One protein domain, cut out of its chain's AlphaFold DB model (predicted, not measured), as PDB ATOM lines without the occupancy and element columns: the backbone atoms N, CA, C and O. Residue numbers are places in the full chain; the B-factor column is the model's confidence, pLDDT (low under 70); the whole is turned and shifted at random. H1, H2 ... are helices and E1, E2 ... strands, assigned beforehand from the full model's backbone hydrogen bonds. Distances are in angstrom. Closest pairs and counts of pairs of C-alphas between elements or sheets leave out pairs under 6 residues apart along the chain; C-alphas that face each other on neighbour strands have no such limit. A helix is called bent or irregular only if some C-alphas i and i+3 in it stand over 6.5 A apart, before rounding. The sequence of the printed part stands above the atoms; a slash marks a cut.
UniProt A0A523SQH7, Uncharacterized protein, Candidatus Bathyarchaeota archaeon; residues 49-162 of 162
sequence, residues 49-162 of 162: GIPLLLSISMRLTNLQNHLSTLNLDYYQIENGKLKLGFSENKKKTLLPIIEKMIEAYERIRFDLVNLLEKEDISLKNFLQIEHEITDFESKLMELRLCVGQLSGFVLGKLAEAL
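AT A GLANCE: This is residues 49 to 162 of the 162 residues of an uncharacterized protein of Candidatus Bathyarchaeota archaeon (UniProt A0A523SQH7). Three long helices, H1, H2 and H3, lie side by side as an elongated bundle, their centres making a triangle, with a small strand hairpin, E1 and E2, at one end. H1 and H2 run opposite ways, and the unnamed residues 120 to 135 fold back along the bundle, after which H3 runs the same way as H2. The printed part has 114 residues, in the order H1, E1, E2, H2, H3; the two-stranded sheet is antiparallel and the class is mostly helix. The whole is only just loose, close to compact, with a radius of gyration of the C-alphas of 16.1 A and spans of 53 by 28 by 17 A.

IN THESE COORDINATES: E1 is residues 75 to 78, 9.4 A from first to last C-alpha, and E2 is residues 81 to 84, 9.5 A. H1, residues 50 to 74, begins with C-alpha 50 at (219.822, 132.557, 124.716) and is 35.8 A long. H2, residues 88 to 119, is 45.5 A long, with a kink of 30 degrees near residue 95; it is irregular, C-alphas 115 and 118 being 7.1 A apart. H3, residues 136 to 161, is 37.5 A long and ends with C-alpha 161 at (213.756, 136.563, 123.631).

HOW THE PARTS SIT: In the hairpin E1 and E2, N 83 and O 76 are 2.8 A apart, within hydrogen-bond range. H1 touches H3 at a shallow tilt of 27 degrees, opposite ways; their closest C-alphas, Leu 60 and Ser 151, are 6.3 A apart. H1 touches H2 with residues 52 to 63 alone, at a shallow tilt of 18 degrees, opposite ways; the closest C-alphas, Ile 56 and Ile 108, are 6.5 A apart. H2 touches H3 at a shallow tilt of 27 degrees, the same way; the closest C-alphas, Ile 102 and Leu 143, are 6.8 A apart. E1 is apart from H2 and H3. In H1 and H3 every O i to N i+4 pair is within hydrogen-bond range, in H2 24 of 28.

THE WHOLE: The C-alphas farthest apart, Asn 79 and Lys 118, are 55.6 A apart. The printed part has no cut, and the link from H2 to H3 is long. The model's pLDDT is under 70 at residues 71 to 92, 117 to 124, 131, 133 and 161 to 162.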
ATOM      1  N   GLY A  49     222.810 133.829 121.838       71.88
ATOM      2  CA  GLY A  49     222.858 134.395 123.193       71.88
ATOM      3  C   GLY A  49     221.913 133.747 124.206       71.88
ATOM      4  O   GLY A  49     222.257 133.681 125.384       71.88
ATOM      5  N   ILE A  50     220.791 133.156 123.778       77.00
ATOM      6  CA  ILE A  50     219.822 132.557 124.716       77.00
ATOM      7  C   ILE A  50     220.390 131.352 125.489       77.00
ATOM      8  O   ILE A  50     220.231 131.312 126.709       77.00
ATOM      9  N   PRO A  51     221.122 130.402 124.864       78.50
ATOM     10  CA  PRO A  51     221.776 129.329 125.618       78.50
ATOM     11  C   PRO A  51     222.743 129.843 126.697       78.50
ATOM     12  O   PRO A  51     222.871 129.234 127.758       78.50
ATOM     13  N   LEU A  52     223.399 130.982 126.447       81.38
ATOM     14  CA  LEU A  52     224.295 131.606 127.416       81.38
ATOM     15  C   LEU A  52     223.512 132.304 128.539       81.38
ATOM     16  O   LEU A  52     223.871 132.126 129.699       81.38
ATOM     17  N   LEU A  53     222.409 133.001 128.232       82.75
ATOM     18  CA  LEU A  53     221.501 133.565 129.245       82.75
ATOM     19  C   LEU A  53     220.931 132.489 130.174       82.75
ATOM     20  O   LEU A  53     220.862 132.693 131.381       82.75
ATOM     21  N   LEU A  54     220.572 131.321 129.641       83.00
ATOM     22  CA  LEU A  54     220.086 130.190 130.438       83.00
ATOM     23  C   LEU A  54     221.178 129.622 131.354       83.00
ATOM     24  O   LEU A  54     220.927 129.367 132.532       83.00
ATOM     25  N   SER A  55     222.405 129.483 130.843       85.94
ATOM     26  CA  SER A  55     223.572 129.083 131.644       85.94
ATOM     27  C   SER A  55     223.862 130.087 132.769       85.94
ATOM     28  O   SER A  55     224.071 129.700 133.923       85.94
ATOM     29  N   ILE A  56     223.804 131.385 132.460       89.31
ATOM     30  CA  ILE A  56     223.929 132.474 133.435       89.31
ATOM     31  C   ILE A  56     222.806 132.395 134.478       89.31
ATOM     32  O   ILE A  56     223.088 132.451 135.675       89.31
ATOM     33  N   SER A  57     221.555 132.190 134.054       88.44
ATOM     34  CA  SER A  57     220.404 132.047 134.952       88.44
ATOM     35  C   SER A  57     220.587 130.881 135.922       88.44
ATOM     36  O   SER A  57     220.364 131.052 137.116       88.44
ATOM     37  N   MET A  58     221.045 129.715 135.454       86.81
ATOM     38  CA  MET A  58     221.325 128.573 136.335       86.81
ATOM     39  C   MET A  58     222.421 128.888 137.358       86.81
ATOM     40  O   MET A  58     222.294 128.542 138.534       86.81
ATOM     41  N   ARG A  59     223.500 129.559 136.936       89.12
ATOM     42  CA  ARG A  59     224.593 129.961 137.837       89.12
ATOM     43  C   ARG A  59     224.125 130.958 138.897       89.12
ATOM     44  O   ARG A  59     224.537 130.834 140.049       89.12
ATOM     45  N   LEU A  60     223.245 131.893 138.537       89.56
ATOM     46  CA  LEU A  60     222.628 132.833 139.476       89.56
ATOM     47  C   LEU A  60     221.715 132.124 140.478       89.56
ATOM     48  O   LEU A  60     221.836 132.378 141.674       89.56
ATOM     49  N   THR A  61     220.874 131.191 140.027       86.06
ATOM     50  CA  THR A  61     220.035 130.372 140.919       86.06
ATOM     51  C   THR A  61     220.890 129.584 141.909       86.06
ATOM     52  O   THR A  61     220.652 129.632 143.113       86.06
ATOM     53  N   ASN A  62     221.957 128.934 141.435       85.62
ATOM     54  CA  ASN A  62     222.885 128.224 142.314       85.62
ATOM     55  C   ASN A  62     223.496 129.163 143.362       85.62
ATOM     56  O   ASN A  62     223.580 128.804 144.536       85.62
ATOM     57  N   LEU A  63     223.899 130.373 142.971       89.00
ATOM     58  CA  LEU A  63     224.452 131.362 143.893       89.00
ATOM     59  C   LEU A  63     223.413 131.846 144.923       89.00
ATOM     60  O   LEU A  63     223.734 131.951 146.108       89.00
ATOM     61  N   GLN A  64     222.160 132.064 144.510       87.00
ATOM     62  CA  GLN A  64     221.045 132.389 145.413       87.00
ATOM     63  C   GLN A  64     220.775 131.280 146.435       87.00
ATOM     64  O   GLN A  64     220.502 131.569 147.603       87.00
ATOM     65  N   ASN A  65     220.895 130.016 146.032       81.31
ATOM     66  CA  ASN A  65     220.698 128.884 146.936       81.31
ATOM     67  C   ASN A  65     221.808 128.814 147.985       81.31
ATOM     68  O   ASN A  65     221.525 128.679 149.175       81.31
ATOM     69  N   HIS A  66     223.064 129.013 147.579       83.50
ATOM     70  CA  HIS A  66     224.175 129.124 148.525       83.50
ATOM     71  C   HIS A  66     223.964 130.297 149.497       83.50
ATOM     72  O   HIS A  66     224.141 130.120 150.699       83.50
ATOM     73  N   LEU A  67     223.495 131.456 149.015       82.44
ATOM     74  CA  LEU A  67     223.166 132.622 149.854       82.44
ATOM     75  C   LEU A  67     222.043 132.352 150.854       82.44
ATOM     76  O   LEU A  67     222.050 132.919 151.949       82.44
ATOM     77  N   SER A  68     221.065 131.538 150.463       76.69
ATOM     78  CA  SER A  68     219.917 131.169 151.292       76.69
ATOM     79  C   SER A  68     220.314 130.165 152.371       76.69
ATOM     80  O   SER A  68     219.947 130.348 153.530       76.69
ATOM     81  N   THR A  69     221.139 129.173 152.033       73.62
ATOM     82  CA  THR A  69     221.713 128.222 152.999       73.62
ATOM     83  C   THR A  69     222.566 128.938 154.044       73.62
ATOM     84  O   THR A  69     222.366 128.742 155.239       73.62
ATOM     85  N   LEU A  70     223.430 129.862 153.612       73.69
ATOM     86  CA  LEU A  70     224.269 130.666 154.510       73.69
ATOM     87  C   LEU A  70     223.430 131.546 155.454       73.69
ATOM     88  O   LEU A  70     223.812 131.797 156.594       73.69
ATOM     89  N   ASN A  71     222.252 131.975 154.996       66.62
ATOM     90  CA  ASN A  71     221.279 132.696 155.808       66.62
ATOM     91  C   ASN A  71     220.681 131.823 156.912       66.62
ATOM     92  O   ASN A  71     220.533 132.271 158.040       66.62
ATOM     93  N   LEU A  72     220.326 130.578 156.597       60.78
ATOM     94  CA  LEU A  72     219.772 129.650 157.584       60.78
ATOM     95  C   LEU A  72     220.795 129.316 158.678       60.78
ATOM     96  O   LEU A  72     220.412 129.145 159.829       60.78
ATOM     97  N   ASP A  73     222.088 129.307 158.345       61.25
ATOM     98  CA  ASP A  73     223.172 129.132 159.321       61.25
ATOM     99  C   ASP A  73     223.433 130.384 160.184       61.25
ATOM    100  O   ASP A  73     224.024 130.285 161.269       61.25
ATOM    101  N   TYR A  74     223.007 131.554 159.699       60.34
ATOM    102  CA  TYR A  74     223.179 132.858 160.341       60.34
ATOM    103  C   TYR A  74     222.132 133.145 161.425       60.34
ATOM    104  O   TYR A  74     222.452 133.759 162.446       60.34
ATOM    105  N   TYR A  75     220.901 132.668 161.238       59.41
ATOM    106  CA  TYR A  75     219.838 132.781 162.233       59.41
ATOM    107  C   TYR A  75     219.868 131.577 163.176       59.41
ATOM    108  O   TYR A  75     219.445 130.480 162.814       59.41
ATOM    109  N   GLN A  76     220.335 131.773 164.409       58.28
ATOM    110  CA  GLN A  76     220.244 130.750 165.454       58.28
ATOM    111  C   GLN A  76     219.118 131.095 166.420       58.28
ATOM    112  O   GLN A  76     218.925 132.251 166.789       58.28
ATOM    113  N   ILE A  77     218.354 130.084 166.829       56.81
ATOM    114  CA  ILE A  77     217.359 130.247 167.885       56.81
ATOM    115  C   ILE A  77     218.054 129.928 169.202       56.81
ATOM    116  O   ILE A  77     218.414 128.784 169.453       56.81
ATOM    117  N   GLU A  78     218.249 130.950 170.028       55.81
ATOM    118  CA  GLU A  78     218.789 130.817 171.380       55.81
ATOM    119  C   GLU A  78     217.685 131.231 172.362       55.81
ATOM    120  O   GLU A  78     217.186 132.359 172.303       55.81
ATOM    121  N   ASN A  79     217.272 130.321 173.250       56.00
ATOM    122  CA  ASN A  79     216.196 130.539 174.233       56.00
ATOM    123  C   ASN A  79     214.877 131.044 173.609       56.00
ATOM    124  O   ASN A  79     214.281 132.014 174.085       56.00
ATOM    125  N   GLY A  80     214.452 130.446 172.491       51.09
ATOM    126  CA  GLY A  80     213.206 130.812 171.804       51.09
ATOM    127  C   GLY A  80     213.227 132.180 171.107       51.09
ATOM    128  O   GLY A  80     212.190 132.641 170.633       51.09
ATOM    129  N   LYS A  81     214.390 132.837 171.020       51.44
ATOM    130  CA  LYS A  81     214.573 134.098 170.295       51.44
ATOM    131  C   LYS A  81     215.480 133.881 169.095       51.44
ATOM    132  O   LYS A  81     216.535 133.262 169.214       51.44
ATOM    133  N   LEU A  82     215.078 134.433 167.952       55.56
ATOM    134  CA  LEU A  82     215.937 134.547 166.780       55.56
ATOM    135  C   LEU A  82     217.100 135.480 167.155       55.56
ATOM    136  O   LEU A  82     216.887 136.676 167.368       55.56
ATOM    137  N   LYS A  83     218.307 134.941 167.298       56.72
ATOM    138  CA  LYS A  83     219.520 135.734 167.480       56.72
ATOM    139  C   LYS A  83     220.291 135.787 166.170       56.72
ATOM    140  O   LYS A  83     220.587 134.764 165.555       56.72
ATOM    141  N   LEU A  84     220.603 137.016 165.774       55.38
ATOM    142  CA  LEU A  84     221.552 137.332 164.720       55.38
ATOM    143  C   LEU A  84     222.951 137.135 165.297       55.38
ATOM    144  O   LEU A  84     223.301 137.779 166.289       55.38
ATOM    145  N   GLY A  85     223.739 136.233 164.721       55.22
ATOM    146  CA  GLY A  85     225.135 136.134 165.117       55.22
ATOM    147  C   GLY A  85     225.774 134.793 164.833       55.22
ATOM    148  O   GLY A  85     225.406 133.749 165.368       55.22
ATOM    149  N   PHE A  86     226.849 134.844 164.059       58.28
ATOM    150  CA  PHE A  86     227.876 133.822 164.125       58.28
ATOM    151  C   PHE A  86     228.676 134.001 165.413       58.28
ATOM    152  O   PHE A  86     229.053 135.124 165.756       58.28
ATOM    153  N   SER A  87     229.032 132.896 166.073       58.22
ATOM    154  CA  SER A  87     230.201 132.929 166.953       58.22
ATOM    155  C   SER A  87     231.407 133.430 166.144       58.22
ATOM    156  O   SER A  87     231.500 133.154 164.946       58.22
ATOM    157  N   GLU A  88     232.342 134.162 166.756       62.59
ATOM    158  CA  GLU A  88     233.526 134.679 166.041       62.59
ATOM    159  C   GLU A  88     234.280 133.585 165.264       62.59
ATOM    160  O   GLU A  88     234.777 133.825 164.164       62.59
ATOM    161  N   ASN A  89     234.291 132.355 165.788       60.12
ATOM    162  CA  ASN A  89     234.857 131.197 165.101       60.12
ATOM    163  C   ASN A  89     234.129 130.860 163.793       60.12
ATOM    164  O   ASN A  89     234.794 130.585 162.799       60.12
ATOM    165  N   LYS A  90     232.792 130.937 163.751       65.25
ATOM    166  CA  LYS A  90     232.031 130.743 162.509       65.25
ATOM    167  C   LYS A  90     232.264 131.890 161.517       65.25
ATOM    168  O   LYS A  90     232.382 131.615 160.328       65.25
ATOM    169  N   LYS A  91     232.421 133.144 161.971       66.12
ATOM    170  CA  LYS A  91     232.740 134.280 161.073       66.12
ATOM    171  C   LYS A  91     234.028 134.030 160.281       66.12
ATOM    172  O   LYS A  91     234.036 134.192 159.063       66.12
ATOM    173  N   LYS A  92     235.086 133.556 160.951       68.19
ATOM    174  CA  LYS A  92     236.374 133.223 160.311       68.19
ATOM    175  C   LYS A  92     236.258 132.109 159.268       68.19
ATOM    176  O   LYS A  92     236.984 132.127 158.282       68.19
ATOM    177  N   THR A  93     235.356 131.147 159.463       73.25
ATOM    178  CA  THR A  93     235.137 130.049 158.504       73.25
ATOM    179  C   THR A  93     234.280 130.466 157.309       73.25
ATOM    180  O   THR A  93     234.410 129.893 156.232       73.25
ATOM    181  N   LEU A  94     233.401 131.454 157.486       75.44
ATOM    182  CA  LEU A  94     232.449 131.883 156.461       75.44
ATOM    183  C   LEU A  94     232.989 132.988 155.555       75.44
ATOM    184  O   LEU A  94     232.533 133.101 154.421       75.44
ATOM    185  N   LEU A  95     233.968 133.768 156.018       76.88
ATOM    186  CA  LEU A  95     234.591 134.822 155.215       76.88
ATOM    187  C   LEU A  95     235.130 134.296 153.866       76.88
ATOM    188  O   LEU A  95     234.706 134.820 152.837       76.88
ATOM    189  N   PRO A  96     235.903 133.187 153.814       82.38
ATOM    190  CA  PRO A  96     236.382 132.636 152.543       82.38
ATOM    191  C   PRO A  96     235.260 132.095 151.647       82.38
ATOM    192  O   PRO A  96     235.432 131.937 150.440       82.38
ATOM    193  N   ILE A  97     234.108 131.748 152.231       84.38
ATOM    194  CA  ILE A  97     232.938 131.292 151.476       84.38
ATOM    195  C   ILE A  97     232.272 132.492 150.807       84.38
ATOM    196  O   ILE A  97     231.981 132.426 149.615       84.38
ATOM    197  N   ILE A  98     232.093 133.599 151.534       83.75
ATOM    198  CA  ILE A  98     231.570 134.845 150.963       83.75
ATOM    199  C   ILE A  98     232.486 135.364 149.858       83.75
ATOM    200  O   ILE A  98     231.984 135.692 148.788       83.75
ATOM    201  N   GLU A  99     233.802 135.381 150.066       86.19
ATOM    202  CA  GLU A  99     234.767 135.797 149.039       86.19
ATOM    203  C   GLU A  99     234.593 134.989 147.747       86.19
ATOM    204  O   GLU A  99     234.414 135.560 146.673       86.19
ATOM    205  N   LYS A 100     234.500 133.655 147.843       88.75
ATOM    206  CA  LYS A 100     234.231 132.790 146.679       88.75
ATOM    207  C   LYS A 100     232.888 133.073 146.010       88.75
ATOM    208  O   LYS A 100     232.754 132.924 144.797       88.75
ATOM    209  N   MET A 101     231.875 133.441 146.786       89.44
ATOM    210  CA  MET A 101     230.558 133.783 146.253       89.44
ATOM    211  C   MET A 101     230.569 135.143 145.548       89.44
ATOM    212  O   MET A 101     229.923 135.283 144.510       89.44
ATOM    213  N   ILE A 102     231.344 136.106 146.054       90.31
ATOM    214  CA  ILE A 102     231.617 137.380 145.381       90.31
ATOM    215  C   ILE A 102     232.372 137.122 144.075       90.31
ATOM    216  O   ILE A 102     231.944 137.591 143.027       90.31
ATOM    217  N   GLU A 103     233.419 136.296 144.076       90.88
ATOM    218  CA  GLU A 103     234.121 135.922 142.841       90.88
ATOM    219  C   GLU A 103     233.188 135.260 141.817       90.88
ATOM    220  O   GLU A 103     233.254 135.549 140.619       90.88
ATOM    221  N   ALA A 104     232.303 134.367 142.270       91.25
ATOM    222  CA  ALA A 104     231.318 133.730 141.404       91.25
ATOM    223  C   ALA A 104     230.351 134.760 140.803       91.25
ATOM    224  O   ALA A 104     230.080 134.701 139.602       91.25
ATOM    225  N   TYR A 105     229.877 135.710 141.614       93.44
ATOM    226  CA  TYR A 105     229.065 136.840 141.169       93.44
ATOM    227  C   TYR A 105     229.788 137.675 140.103       93.44
ATOM    228  O   TYR A 105     229.244 137.888 139.021       93.44
ATOM    229  N   GLU A 106     231.028 138.089 140.367       91.12
ATOM    230  CA  GLU A 106     231.822 138.932 139.467       91.12
ATOM    231  C   GLU A 106     232.063 138.242 138.115       91.12
ATOM    232  O   GLU A 106     231.926 138.869 137.062       91.12
ATOM    233  N   ARG A 107     232.325 136.925 138.114       91.75
ATOM    234  CA  ARG A 107     232.427 136.132 136.875       91.75
ATOM    235  C   ARG A 107     231.111 136.095 136.107       91.75
ATOM    236  O   ARG A 107     231.116 136.250 134.892       91.75
ATOM    237  N   ILE A 108     229.987 135.895 136.796       91.56
ATOM    238  CA  ILE A 108     228.666 135.912 136.155       91.56
ATOM    239  C   ILE A 108     228.390 137.290 135.539       91.56
ATOM    240  O   ILE A 108     227.936 137.361 134.397       91.56
ATOM    241  N   ARG A 109     228.687 138.375 136.265       90.19
ATOM    242  CA  ARG A 109     228.527 139.748 135.773       90.19
ATOM    243  C   ARG A 109     229.362 139.988 134.517       90.19
ATOM    244  O   ARG A 109     228.855 140.543 133.548       90.19
ATOM    245  N   PHE A 110     230.620 139.555 134.525       88.88
ATOM    246  CA  PHE A 110     231.516 139.674 133.377       88.88
ATOM    247  C   PHE A 110     230.999 138.907 132.154       88.88
ATOM    248  O   PHE A 110     230.900 139.478 131.070       88.88
ATOM    249  N   ASP A 111     230.596 137.647 132.330       87.56
ATOM    250  CA  ASP A 111     230.047 136.825 131.245       87.56
ATOM    251  C   ASP A 111     228.770 137.435 130.652       87.56
ATOM    252  O   ASP A 111     228.564 137.396 129.437       87.56
ATOM    253  N   LEU A 112     227.925 138.027 131.504       85.44
ATOM    254  CA  LEU A 112     226.722 138.725 131.068       85.44
ATOM    255  C   LEU A 112     227.061 139.975 130.252       85.44
ATOM    256  O   LEU A 112     226.453 140.192 129.211       85.44
ATOM    257  N   VAL A 113     228.029 140.785 130.680       83.81
ATOM    258  CA  VAL A 113     228.418 141.975 129.912       83.81
ATOM    259  C   VAL A 113     229.014 141.597 128.567       83.81
ATOM    260  O   VAL A 113     228.586 142.153 127.566       83.81
ATOM    261  N   ASN A 114     229.902 140.606 128.506       83.25
ATOM    262  CA  ASN A 114     230.471 140.145 127.234       83.25
ATOM    263  C   ASN A 114     229.395 139.653 126.260       83.25
ATOM    264  O   ASN A 114     229.500 139.831 125.049       83.25
ATOM    265  N   LEU A 115     228.336 139.032 126.783       79.06
ATOM    266  CA  LEU A 115     227.194 138.642 125.969       79.06
ATOM    267  C   LEU A 115     226.445 139.862 125.403       79.06
ATOM    268  O   LEU A 115     225.970 139.816 124.267       79.06
ATOM    269  N   LEU A 116     226.354 140.931 126.192       74.25
ATOM    270  CA  LEU A 116     225.605 142.152 125.902       74.25
ATOM    271  C   LEU A 116     226.456 143.277 125.302       74.25
ATOM    272  O   LEU A 116     225.916 144.348 125.044       74.25
ATOM    273  N   GLU A 117     227.745 143.066 125.018       66.44
ATOM    274  CA  GLU A 117     228.582 144.051 124.306       66.44
ATOM    275  C   GLU A 117     227.967 144.442 122.950       66.44
ATOM    276  O   GLU A 117     228.208 145.529 122.434       66.44
ATOM    277  N   LYS A 118     227.100 143.589 122.393       59.94
ATOM    278  CA  LYS A 118     226.309 143.870 121.186       59.94
ATOM    279  C   LYS A 118     225.135 144.837 121.404       59.94
ATOM    280  O   LYS A 118     224.575 145.312 120.423       59.94
ATOM    281  N   GLU A 119     224.755 145.103 122.652       59.78
ATOM    282  CA  GLU A 119     223.638 145.964 123.075       59.78
ATOM    283  C   GLU A 119     224.110 147.270 123.752       59.78
ATOM    284  O   GLU A 119     223.297 147.981 124.338       59.78
ATOM    285  N   ASP A 120     225.409 147.592 123.688       62.19
ATOM    286  CA  ASP A 120     226.015 148.797 124.293       62.19
ATOM    287  C   ASP A 120     225.848 148.874 125.833       62.19
ATOM    288  O   ASP A 120     225.850 149.938 126.457       62.19
ATOM    289  N   ILE A 121     225.695 147.712 126.483       66.00
ATOM    290  CA  ILE A 121     225.563 147.594 127.940       66.00
ATOM    291  C   ILE A 121     226.955 147.424 128.554       66.00
ATOM    292  O   ILE A 121     227.645 146.438 128.315       66.00
ATOM    293  N   SER A 122     227.359 148.380 129.393       66.75
ATOM    294  CA  SER A 122     228.660 148.375 130.072       66.75
ATOM    295  C   SER A 122     228.608 147.669 131.432       66.75
ATOM    296  O   SER A 122     227.580 147.684 132.108       66.75
ATOM    297  N   LEU A 123     229.759 147.166 131.905       63.06
ATOM    298  CA  LEU A 123     229.973 146.710 133.292       63.06
ATOM    299  C   LEU A 123     229.493 147.717 134.344       63.06
ATOM    300  O   LEU A 123     229.063 147.299 135.410       63.06
ATOM    301  N   LYS A 124     229.505 149.017 134.031       64.56
ATOM    302  CA  LYS A 124     229.019 150.086 134.917       64.56
ATOM    303  C   LYS A 124     227.512 150.032 135.193       64.56
ATOM    304  O   LYS A 124     227.060 150.648 136.152       64.56
ATOM    305  N   ASN A 125     226.744 149.323 134.364       71.88
ATOM    306  CA  ASN A 125     225.292 149.201 134.514       71.88
ATOM    307  C   ASN A 125     224.900 148.152 135.564       71.88
ATOM    308  O   ASN A 125     223.742 148.097 135.974       71.88
ATOM    309  N   PHE A 126     225.854 147.330 136.005       80.12
ATOM    310  CA  PHE A 126     225.660 146.324 137.039       80.12
ATOM    311  C   PHE A 126     226.525 146.668 138.246       80.12
ATOM    312  O   PHE A 126     227.655 147.130 138.095       80.12
ATOM    313  N   LEU A 127     225.997 146.445 139.451       82.25
ATOM    314  CA  LEU A 127     226.739 146.744 140.671       82.25
ATOM    315  C   LEU A 127     228.047 145.941 140.739       82.25
ATOM    316  O   LEU A 127     228.170 144.825 140.230       82.25
ATOM    317  N   GLN A 128     229.053 146.537 141.364       84.56
ATOM    318  CA  GLN A 128     230.269 145.839 141.739       84.56
ATOM    319  C   GLN A 128     230.306 145.706 143.239       84.56
ATOM    320  O   GLN A 128     230.002 146.659 143.950       84.56
ATOM    321  N   ILE A 129     230.673 144.513 143.695       82.12
ATOM    322  CA  ILE A 129     230.848 144.273 145.114       82.12
ATOM    323  C   ILE A 129     232.286 144.639 145.455       82.12
ATOM    324  O   ILE A 129     233.244 144.051 144.936       82.12
ATOM    325  N   GLU A 130     232.449 145.630 146.327       79.25
ATOM    326  CA  GLU A 130     233.779 146.005 146.811       79.25
ATOM    327  C   GLU A 130     234.430 144.801 147.504       79.25
ATOM    328  O   GLU A 130     233.749 143.999 148.133       79.25
ATOM    329  N   HIS A 131     235.740 144.610 147.383       67.88
ATOM    330  CA  HIS A 131     236.372 143.417 147.966       67.88
ATOM    331  C   HIS A 131     236.657 143.564 149.466       67.88
ATOM    332  O   HIS A 131     236.938 142.576 150.138       67.88
ATOM    333  N   GLU A 132     236.554 144.775 150.012       75.19
ATOM    334  CA  GLU A 132     236.739 145.001 151.438       75.19
ATOM    335  C   GLU A 132     235.510 144.517 152.223       75.19
ATOM    336  O   GLU A 132     234.369 144.901 151.950       75.19
ATOM    337  N   ILE A 133     235.746 143.635 153.199       68.81
ATOM    338  CA  ILE A 133     234.708 143.078 154.071       68.81
ATOM    339  C   ILE A 133     234.886 143.685 155.463       68.81
ATOM    340  O   ILE A 133     235.563 143.127 156.324       68.81
ATOM    341  N   THR A 134     234.288 144.857 155.666       70.44
ATOM    342  CA  THR A 134     234.290 145.574 156.953       70.44
ATOM    343  C   THR A 134     233.208 145.053 157.899       70.44
ATOM    344  O   THR A 134     233.435 144.941 159.103       70.44
ATOM    345  N   ASP A 135     232.057 144.664 157.348       75.38
ATOM    346  CA  ASP A 135     230.968 144.001 158.057       75.38
ATOM    347  C   ASP A 135     230.392 142.845 157.228       75.38
ATOM    348  O   ASP A 135     230.029 142.993 156.060       75.38
ATOM    349  N   PHE A 136     230.288 141.681 157.865       75.00
ATOM    350  CA  PHE A 136     229.803 140.448 157.254       75.00
ATOM    351  C   PHE A 136     228.337 140.562 156.819       75.00
ATOM    352  O   PHE A 136     227.964 140.072 155.753       75.00
ATOM    353  N   GLU A 137     227.498 141.180 157.648       75.19
ATOM    354  CA  GLU A 137     226.052 141.249 157.423       75.19
ATOM    355  C   GLU A 137     225.745 142.180 156.259       75.19
ATOM    356  O   GLU A 137     225.035 141.798 155.322       75.19
ATOM    357  N   SER A 138     226.377 143.355 156.275       79.38
ATOM    358  CA  SER A 138     226.372 144.289 155.156       79.38
ATOM    359  C   SER A 138     226.836 143.614 153.866       79.38
ATOM    360  O   SER A 138     226.157 143.725 152.845       79.38
ATOM    361  N   LYS A 139     227.925 142.834 153.901       82.81
ATOM    362  CA  LYS A 139     228.453 142.173 152.697       82.81
ATOM    363  C   LYS A 139     227.532 141.098 152.140       82.81
ATOM    364  O   LYS A 139     227.344 140.994 150.927       82.81
ATOM    365  N   LEU A 140     226.930 140.299 153.016       82.12
ATOM    366  CA  LEU A 140     225.969 139.281 152.606       82.12
ATOM    367  C   LEU A 140     224.711 139.922 151.999       82.12
ATOM    368  O   LEU A 140     224.162 139.401 151.025       82.12
ATOM    369  N   MET A 141     224.261 141.053 152.553       83.25
ATOM    370  CA  MET A 141     223.137 141.819 152.015       83.25
ATOM    371  C   MET A 141     223.469 142.440 150.654       83.25
ATOM    372  O   MET A 141     222.684 142.317 149.714       83.25
ATOM    373  N   GLU A 142     224.643 143.051 150.521       87.44
ATOM    374  CA  GLU A 142     225.141 143.617 149.265       87.44
ATOM    375  C   GLU A 142     225.179 142.554 148.160       87.44
ATOM    376  O   GLU A 142     224.593 142.743 147.090       87.44
ATOM    377  N   LEU A 143     225.760 141.385 148.451       88.88
ATOM    378  CA  LEU A 143     225.801 140.258 147.522       88.88
ATOM    379  C   LEU A 143     224.394 139.790 147.120       88.88
ATOM    380  O   LEU A 143     224.159 139.497 145.948       88.88
ATOM    381  N   ARG A 144     223.421 139.775 148.039       86.56
ATOM    382  CA  ARG A 144     222.025 139.443 147.701       86.56
ATOM    383  C   ARG A 144     221.386 140.417 146.740       86.56
ATOM    384  O   ARG A 144     220.736 139.975 145.795       86.56
ATOM    385  N   LEU A 145     221.532 141.710 147.001       86.88
ATOM    386  CA  LEU A 145     220.965 142.745 146.144       86.88
ATOM    387  C   LEU A 145     221.545 142.628 144.736       86.88
ATOM    388  O   LEU A 145     220.796 142.573 143.762       86.88
ATOM    389  N   CYS A 146     222.864 142.474 144.646       90.69
ATOM    390  CA  CYS A 146     223.578 142.329 143.386       90.69
ATOM    391  C   CYS A 146     223.139 141.079 142.604       90.69
ATOM    392  O   CYS A 146     222.850 141.155 141.407       90.69
ATOM    393  N   VAL A 147     223.034 139.927 143.274       91.38
ATOM    394  CA  VAL A 147     222.557 138.682 142.652       91.38
ATOM    395  C   VAL A 147     221.092 138.802 142.228       91.38
ATOM    396  O   VAL A 147     220.737 138.369 141.135       91.38
ATOM    397  N   GLY A 148     220.238 139.412 143.052       86.38
ATOM    398  CA  GLY A 148     218.831 139.654 142.728       86.38
ATOM    399  C   GLY A 148     218.653 140.528 141.484       86.38
ATOM    400  O   GLY A 148     217.849 140.194 140.615       86.38
ATOM    401  N   GLN A 149     219.442 141.599 141.362       88.12
ATOM    402  CA  GLN A 149     219.437 142.475 140.188       88.12
ATOM    403  C   GLN A 149     219.847 141.738 138.908       88.12
ATOM    404  O   GLN A 149     219.131 141.825 137.910       88.12
ATOM    405  N   LEU A 150     220.953 140.978 138.934       89.50
ATOM    406  CA  LEU A 150     221.380 140.181 137.775       89.50
ATOM    407  C   LEU A 150     220.322 139.147 137.381       89.50
ATOM    408  O   LEU A 150     220.023 139.010 136.197       89.50
ATOM    409  N   SER A 151     219.723 138.455 138.355       87.75
ATOM    410  CA  SER A 151     218.649 137.492 138.092       87.75
ATOM    411  C   SER A 151     217.449 138.155 137.423       87.75
ATOM    412  O   SER A 151     216.966 137.653 136.413       87.75
ATOM    413  N   GLY A 152     216.992 139.299 137.942       82.12
ATOM    414  CA  GLY A 152     215.883 140.047 137.349       82.12
ATOM    415  C   GLY A 152     216.176 140.484 135.914       82.12
ATOM    416  O   GLY A 152     215.339 140.300 135.033       82.12
ATOM    417  N   PHE A 153     217.386 140.984 135.662       86.56
ATOM    418  CA  PHE A 153     217.811 141.386 134.324       86.56
ATOM    419  C   PHE A 153     217.843 140.203 133.344       86.56
ATOM    420  O   PHE A 153     217.273 140.282 132.258       86.56
ATOM    421  N   VAL A 154     218.483 139.093 133.724       85.88
ATOM    422  CA  VAL A 154     218.619 137.901 132.870       85.88
ATOM    423  C   VAL A 154     217.255 137.293 132.561       85.88
ATOM    424  O   VAL A 154     216.995 136.939 131.413       85.88
ATOM    425  N   LEU A 155     216.365 137.220 133.552       83.12
ATOM    426  CA  LEU A 155     214.988 136.774 133.346       83.12
ATOM    427  C   LEU A 155     214.217 137.714 132.413       83.12
ATOM    428  O   LEU A 155     213.495 137.230 131.547       83.12
ATOM    429  N   GLY A 156     214.409 139.031 132.534       78.81
ATOM    430  CA  GLY A 156     213.844 140.014 131.605       78.81
ATOM    431  C   GLY A 156     214.311 139.782 130.167       78.81
ATOM    432  O   GLY A 156     213.486 139.662 129.265       78.81
ATOM    433  N   LYS A 157     215.620 139.596 129.958       80.12
ATOM    434  CA  LYS A 157     216.186 139.293 128.632       80.12
ATOM    435  C   LYS A 157     215.712 137.963 128.063       80.12
ATOM    436  O   LYS A 157     215.452 137.864 126.868       80.12
ATOM    437  N   LEU A 158     215.577 136.938 128.900       80.12
ATOM    438  CA  LEU A 158     214.998 135.662 128.484       80.12
ATOM    439  C   LEU A 158     213.529 135.818 128.080       80.12
ATOM    440  O   LEU A 158     213.130 135.241 127.074       80.12
ATOM    441  N   ALA A 159     212.748 136.614 128.813       75.44
ATOM    442  CA  ALA A 159     211.349 136.881 128.493       75.44
ATOM    443  C   ALA A 159     211.180 137.679 127.189       75.44
ATOM    444  O   ALA A 159     210.276 137.383 126.422       75.44
ATOM    445  N   GLU A 160     212.059 138.647 126.906       73.31
ATOM    446  CA  GLU A 160     212.085 139.379 125.626       73.31
ATOM    447  C   GLU A 160     212.440 138.475 124.432       73.31
ATOM    448  O   GLU A 160     212.058 138.743 123.290       73.31
ATOM    449  N   ALA A 161     213.213 137.416 124.676       68.06
ATOM    450  CA  ALA A 161     213.756 136.563 123.631       68.06
ATOM    451  C   ALA A 161     212.849 135.379 123.236       68.06
ATOM    452  O   ALA A 161     213.039 134.832 122.138       68.06
ATOM    453  N   LEU A 162     211.909 134.989 124.105       62.38
ATOM    454  CA  LEU A 162     210.996 133.841 123.968       62.38
ATOM    455  C   LEU A 162     209.637 134.210 123.363       62.38
ATOM    456  O   LEU A 162     209.088 133.327 122.656       62.38
TER     457      LEU A 162